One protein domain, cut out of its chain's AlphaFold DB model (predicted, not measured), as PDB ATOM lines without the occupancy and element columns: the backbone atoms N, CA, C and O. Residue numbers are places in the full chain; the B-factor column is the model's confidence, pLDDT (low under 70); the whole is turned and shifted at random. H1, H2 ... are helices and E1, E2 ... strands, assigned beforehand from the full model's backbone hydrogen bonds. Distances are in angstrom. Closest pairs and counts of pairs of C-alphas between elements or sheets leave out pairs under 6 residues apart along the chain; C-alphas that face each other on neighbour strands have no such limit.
ATOM      1  N   ARG A  91     203.457 244.198 170.490       86.25
ATOM      2  CA  ARG A  91     203.495 244.391 171.932       86.25
ATOM      3  C   ARG A  91     202.171 244.977 172.398       86.25
ATOM      4  O   ARG A  91     201.782 246.059 171.954       86.25
ATOM      5  N   LEU A  92     201.514 244.273 173.312       84.12
ATOM      6  CA  LEU A  92     200.325 244.748 174.013       84.12
ATOM      7  C   LEU A  92     200.755 245.430 175.314       84.12
ATOM      8  O   LEU A  92     201.514 244.862 176.098       84.12
ATOM      9  N   VAL A  93     200.299 246.661 175.536       86.06
ATOM     10  CA  VAL A  93     200.593 247.442 176.746       86.06
ATOM     11  C   VAL A  93     199.286 247.825 177.429       86.06
ATOM     12  O   VAL A  93     198.358 248.287 176.765       86.06
ATOM     13  N   GLY A  94     199.241 247.665 178.756       84.75
ATOM     14  CA  GLY A  94     198.075 247.997 179.584       84.75
ATOM     15  C   GLY A  94     197.229 246.798 180.019       84.75
ATOM     16  O   GLY A  94     196.162 247.002 180.596       84.75
ATOM     17  N   LEU A  95     197.693 245.565 179.778       84.62
ATOM     18  CA  LEU A  95     197.032 244.366 180.294       84.62
ATOM     19  C   LEU A  95     197.219 244.249 181.816       84.62
ATOM     20  O   LEU A  95     198.339 244.426 182.299       84.62
ATOM     21  N   PRO A  96     196.145 243.998 182.585       82.62
ATOM     22  CA  PRO A  96     196.251 243.754 184.017       82.62
ATOM     23  C   PRO A  96     196.967 242.426 184.298       82.62
ATOM     24  O   PRO A  96     196.690 241.415 183.662       82.62
ATOM     25  N   GLU A  97     197.870 242.422 185.277       83.12
ATOM     26  CA  GLU A  97     198.548 241.200 185.719       83.12
ATOM     27  C   GLU A  97     197.526 240.155 186.194       83.12
ATOM     28  O   GLU A  97     196.545 240.490 186.861       83.12
ATOM     29  N   GLY A  98     197.732 238.890 185.817       76.62
ATOM     30  CA  GLY A  98     196.823 237.788 186.151       76.62
ATOM     31  C   GLY A  98     195.616 237.614 185.218       76.62
ATOM     32  O   GLY A  98     194.824 236.703 185.438       76.62
ATOM     33  N   SER A  99     195.468 238.427 184.159       71.12
ATOM     34  CA  SER A  99     194.455 238.179 183.114       71.12
ATOM     35  C   SER A  99     194.822 237.029 182.169       71.12
ATOM     36  O   SER A  99     193.969 236.535 181.433       71.12
ATOM     37  N   GLU A 100     196.088 236.611 182.163       69.44
ATOM     38  CA  GLU A 100     196.524 235.367 181.532       69.44
ATOM     39  C   GLU A 100     196.096 234.214 182.441       69.44
ATOM     40  O   GLU A 100     196.731 233.928 183.453       69.44
ATOM     41  N   GLY A 101     194.972 233.573 182.111       69.75
ATOM     42  CA  GLY A 101     194.598 232.305 182.737       69.75
ATOM     43  C   GLY A 101     195.615 231.203 182.402       69.75
ATOM     44  O   GLY A 101     196.704 231.454 181.891       69.75
ATOM     45  N   SER A 102     195.248 229.933 182.589       77.50
ATOM     46  CA  SER A 102     196.158 228.810 182.292       77.50
ATOM     47  C   SER A 102     196.594 228.712 180.814       77.50
ATOM     48  O   SER A 102     197.531 227.970 180.515       77.50
ATOM     49  N   ARG A 103     195.911 229.395 179.877       78.19
ATOM     50  CA  ARG A 103     196.135 229.310 178.421       78.19
ATOM     51  C   ARG A 103     196.173 230.705 177.784       78.19
ATOM     52  O   ARG A 103     195.158 231.210 177.312       78.19
ATOM     53  N   ALA A 104     197.362 231.305 177.719       78.06
ATOM     54  CA  ALA A 104     197.566 232.675 177.229       78.06
ATOM     55  C   ALA A 104     197.001 232.936 175.817       78.06
ATOM     56  O   ALA A 104     196.411 233.984 175.573       78.06
ATOM     57  N   THR A 105     197.113 231.979 174.887       77.69
ATOM     58  CA  THR A 105     196.582 232.131 173.518       77.69
ATOM     59  C   THR A 105     195.064 232.312 173.496       77.69
ATOM     60  O   THR A 105     194.562 233.110 172.710       77.69
ATOM     61  N   GLU A 106     194.332 231.615 174.369       79.75
ATOM     62  CA  GLU A 106     192.872 231.739 174.461       79.75
ATOM     63  C   GLU A 106     192.478 233.067 175.104       79.75
ATOM     64  O   GLU A 106     191.582 233.747 174.609       79.75
ATOM     65  N   SER A 107     193.203 233.485 176.144       79.19
ATOM     66  CA  SER A 107     193.019 234.798 176.764       79.19
ATOM     67  C   SER A 107     193.261 235.938 175.768       79.19
ATOM     68  O   SER A 107     192.464 236.870 175.708       79.19
ATOM     69  N   ILE A 108     194.312 235.856 174.942       81.12
ATOM     70  CA  ILE A 108     194.595 236.852 173.896       81.12
ATOM     71  C   ILE A 108     193.541 236.799 172.780       81.12
ATOM     72  O   ILE A 108     193.132 237.847 172.291       81.12
ATOM     73  N   ALA A 109     193.072 235.615 172.378       77.50
ATOM     74  CA  ALA A 109     192.017 235.492 171.372       77.50
ATOM     75  C   ALA A 109     190.706 236.132 171.851       77.50
ATOM     76  O   ALA A 109     190.124 236.931 171.121       77.50
ATOM     77  N   HIS A 110     190.293 235.856 173.091       78.19
ATOM     78  CA  HIS A 110     189.122 236.481 173.707       78.19
ATOM     79  C   HIS A 110     189.298 237.999 173.838       78.19
ATOM     80  O   HIS A 110     188.406 238.761 173.482       78.19
ATOM     81  N   LEU A 111     190.469 238.451 174.295       82.12
ATOM     82  CA  LEU A 111     190.823 239.867 174.364       82.12
ATOM     83  C   LEU A 111     190.664 240.556 173.004       82.12
ATOM     84  O   LEU A 111     190.054 241.615 172.920       82.12
ATOM     85  N   LEU A 112     191.233 239.979 171.942       78.62
ATOM     86  CA  LEU A 112     191.142 240.538 170.595       78.62
ATOM     87  C   LEU A 112     189.706 240.495 170.069       78.62
ATOM     88  O   LEU A 112     189.278 241.452 169.432       78.62
ATOM     89  N   GLN A 113     188.954 239.432 170.352       77.25
ATOM     90  CA  GLN A 113     187.549 239.308 169.970       77.25
ATOM     91  C   GLN A 113     186.685 240.399 170.617       77.25
ATOM     92  O   GLN A 113     185.906 241.055 169.928       77.25
ATOM     93  N   GLU A 114     186.862 240.631 171.917       77.38
ATOM     94  CA  GLU A 114     186.144 241.655 172.679       77.38
ATOM     95  C   GLU A 114     186.558 243.071 172.254       77.38
ATOM     96  O   GLU A 114     185.706 243.922 172.005       77.38
ATOM     97  N   LEU A 115     187.865 243.313 172.101       74.00
ATOM     98  CA  LEU A 115     188.401 244.614 171.692       74.00
ATOM     99  C   LEU A 115     188.006 245.019 170.277       74.00
ATOM    100  O   LEU A 115     187.789 246.202 170.015       74.00
ATOM    101  N   LEU A 116     188.008 244.067 169.345       74.19
ATOM    102  CA  LEU A 116     187.716 244.351 167.946       74.19
ATOM    103  C   LEU A 116     186.208 244.381 167.675       74.19
ATOM    104  O   LEU A 116     185.833 244.924 166.640       74.19
ATOM    105  N   GLY A 117     185.369 243.860 168.586       69.06
ATOM    106  CA  GLY A 117     183.911 244.050 168.602       69.06
ATOM    107  C   GLY A 117     183.247 243.881 167.233       69.06
ATOM    108  O   GLY A 117     182.464 244.732 166.811       69.06
ATOM    109  N   LEU A 118     183.646 242.852 166.483       66.25
ATOM    110  CA  LEU A 118     183.423 242.821 165.041       66.25
ATOM    111  C   LEU A 118     181.973 242.476 164.663       66.25
ATOM    112  O   LEU A 118     181.623 241.307 164.588       66.25
ATOM    113  N   ASP A 119     181.216 243.531 164.336       60.19
ATOM    114  CA  ASP A 119     180.377 243.687 163.122       60.19
ATOM    115  C   ASP A 119     180.695 245.013 162.368       60.19
ATOM    116  O   ASP A 119     180.147 245.302 161.304       60.19
ATOM    117  N   SER A 120     181.606 245.850 162.885       57.00
ATOM    118  CA  SER A 120     182.113 247.066 162.223       57.00
ATOM    119  C   SER A 120     183.525 247.423 162.716       57.00
ATOM    120  O   SER A 120     184.045 246.786 163.631       57.00
ATOM    121  N   GLN A 121     184.190 248.390 162.067       51.66
ATOM    122  CA  GLN A 121     185.601 248.701 162.322       51.66
ATOM    123  C   GLN A 121     185.826 249.276 163.738       51.66
ATOM    124  O   GLN A 121     185.162 250.247 164.109       51.66
ATOM    125  N   PRO A 122     186.799 248.755 164.509       61.03
ATOM    126  CA  PRO A 122     187.067 249.221 165.864       61.03
ATOM    127  C   PRO A 122     187.558 250.674 165.888       61.03
ATOM    128  O   PRO A 122     188.448 251.077 165.134       61.03
ATOM    129  N   SER A 123     186.983 251.450 166.806       60.00
ATOM    130  CA  SER A 123     187.352 252.836 167.092       60.00
ATOM    131  C   SER A 123     188.504 252.890 168.104       60.00
ATOM    132  O   SER A 123     188.504 252.177 169.105       60.00
ATOM    133  N   SER A 124     189.502 253.742 167.859       64.50
ATOM    134  CA  SER A 124     190.537 254.066 168.851       64.50
ATOM    135  C   SER A 124     189.997 255.143 169.804       64.50
ATOM    136  O   SER A 124     189.493 256.154 169.310       64.50
ATOM    137  N   PRO A 125     190.127 255.008 171.141       72.31
ATOM    138  CA  PRO A 125     190.997 254.080 171.873       72.31
ATOM    139  C   PRO A 125     190.376 252.704 172.175       72.31
ATOM    140  O   PRO A 125     189.212 252.604 172.542       72.31
ATOM    141  N   LEU A 126     191.214 251.660 172.135       78.06
ATOM    142  CA  LEU A 126     190.861 250.299 172.550       78.06
ATOM    143  C   LEU A 126     190.774 250.211 174.085       78.06
ATOM    144  O   LEU A 126     191.741 250.547 174.777       78.06
ATOM    145  N   LEU A 127     189.636 249.763 174.619       79.88
ATOM    146  CA  LEU A 127     189.397 249.604 176.057       79.88
ATOM    147  C   LEU A 127     189.115 248.135 176.386       79.88
ATOM    148  O   LEU A 127     188.191 247.557 175.831       79.88
ATOM    149  N   TYR A 128     189.873 247.557 177.318       78.31
ATOM    150  CA  TYR A 128     189.653 246.209 177.844       78.31
ATOM    151  C   TYR A 128     189.512 246.268 179.363       78.31
ATOM    152  O   TYR A 128     190.387 246.817 180.039       78.31
ATOM    153  N   ASN A 129     188.409 245.748 179.914       80.44
ATOM    154  CA  ASN A 129     188.093 245.829 181.348       80.44
ATOM    155  C   ASN A 129     188.230 247.257 181.922       80.44
ATOM    156  O   ASN A 129     188.804 247.469 182.991       80.44
ATOM    157  N   GLY A 130     187.780 248.266 181.166       77.75
ATOM    158  CA  GLY A 130     187.885 249.681 181.544       77.75
ATOM    159  C   GLY A 130     189.301 250.276 181.484       77.75
ATOM    160  O   GLY A 130     189.472 251.464 181.755       77.75
ATOM    161  N   LYS A 131     190.324 249.499 181.102       81.06
ATOM    162  CA  LYS A 131     191.702 249.971 180.911       81.06
ATOM    163  C   LYS A 131     192.003 250.205 179.438       81.06
ATOM    164  O   LYS A 131     191.641 249.411 178.573       81.06
ATOM    165  N   LYS A 132     192.720 251.292 179.149       83.31
ATOM    166  CA  LYS A 132     193.189 251.592 177.795       83.31
ATOM    167  C   LYS A 132     194.301 250.629 177.398       83.31
ATOM    168  O   LYS A 132     195.373 250.641 178.002       83.31
ATOM    169  N   LEU A 133     194.060 249.864 176.340       82.75
ATOM    170  CA  LEU A 133     195.041 248.978 175.739       82.75
ATOM    171  C   LEU A 133     195.686 249.646 174.521       82.75
ATOM    172  O   LEU A 133     195.044 250.379 173.769       82.75
ATOM    173  N   SER A 134     196.985 249.434 174.334       82.38
ATOM    174  CA  SER A 134     197.729 249.948 173.180       82.38
ATOM    175  C   SER A 134     198.538 248.838 172.519       82.38
ATOM    176  O   SER A 134     199.190 248.051 173.205       82.38
ATOM    177  N   ILE A 135     198.493 248.795 171.185       82.19
ATOM    178  CA  ILE A 135     199.206 247.821 170.351       82.19
ATOM    179  C   ILE A 135     200.343 248.545 169.636       82.19
ATOM    180  O   ILE A 135     200.114 249.531 168.932       82.19
ATOM    181  N   PHE A 136     201.567 248.056 169.803       79.62
ATOM    182  CA  PHE A 136     202.756 248.605 169.153       79.62
ATOM    183  C   PHE A 136     203.501 247.513 168.390       79.62
ATOM    184  O   PHE A 136     203.510 246.374 168.844       79.62
ATOM    185  N   PRO A 137     204.175 247.820 167.274       81.75
ATOM    186  CA  PRO A 137     205.151 246.892 166.713       81.75
ATOM    187  C   PRO A 137     206.288 246.636 167.716       81.75
ATOM    188  O   PRO A 137     206.707 247.567 168.414       81.75
ATOM    189  N   ASP A 138     206.800 245.407 167.774       86.44
ATOM    190  CA  ASP A 138     207.989 245.087 168.567       86.44
ATOM    191  C   ASP A 138     209.259 245.382 167.751       86.44
ATOM    192  O   ASP A 138     209.480 244.815 166.684       86.44
TER     193      ASP A 138
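This is residues 91 to 138 of the 208 residues of an uncharacterized protein of Anabarilius grahami (UniProt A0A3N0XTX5). A small, narrow sheet of three strands makes one wall, with the long strand E3 paired to E2 along its first part and to E1 along its later part, and a single helix, H1, set over against it and meeting it chiefly at E2. Two loops join the sheet to the helix, and residues 101 to 106, of which 104 to 106 belong to H1, and residues 117 to 122 stick out. The printed part has 48 residues with one named helix and three named strands, in the order E1, H1, E2, E3 along the chain; the sheet's order is E1, E3, E2, antiparallel throughout. The class is mixed, helices and strands. The whole is compact, with a radius of gyration of the C-alphas of 10.9 A and spans of 31 by 23 by 21 A.

The longest strand, E3, holds residues 131 to 137 and measures 19.8 A from first to last C-alpha, ending at C-alpha 137 (205.151, 246.892, 166.713). E1 is residues 91 to 93, 6.4 A long, and begins at C-alpha 91 (203.495, 244.391, 171.932). E2 is residues 126 to 128, 6.8 A long. H1 is residues 104 to 116, 17.9 A long, and begins at C-alpha 104 (197.566, 232.675, 177.229).

E3 is the inner strand, and E1 and E2 are edge strands. Its pairing is staggered: residues 131 to 133 pair with E2 and residues 134 to 136 with E1. E1 and E3 are antiparallel at 158 degrees, with N 91 and O 136 2.7 A apart and N 134 and O 93 3.0 A apart, within hydrogen-bond range. E2 and E3 form a hairpin, antiparallel at 124 degrees, with N 131 and O 128 2.9 A apart, within hydrogen-bond range. E1 and E2 are apart. H1 is on the sheet but only grazes it, with its residues 108 to 116. H1 and E2 touch, and their closest C-alphas are those of Leu 115 and Leu 126, 6.3 A apart. E1, H1 and E2 make a split strand-helix-strand unit, two strands running the same way with a helix between them in the chain and E3 between them in the sheet; its crossover is left-handed. In H1 every O i to N i+4 pair is within hydrogen-bond range.

The two C-alphas farthest apart are those of Ser 102 and Ser 120, 30.6 A. Without the stretches that stand free, the body of 36 residues spans 23 by 22 by 17 A. The C-alphas of Arg 91 and Asp 138, the first and last printed, are 5.7 A apart. The printed part has no cut. The link from E2 to E3 is tight, those from E1 to H1 and from H1 to E2 are short, and no link is long. The mean pLDDT of the printed part is 76.4, and residues 100 to 101 and 117 to 124 are under 70.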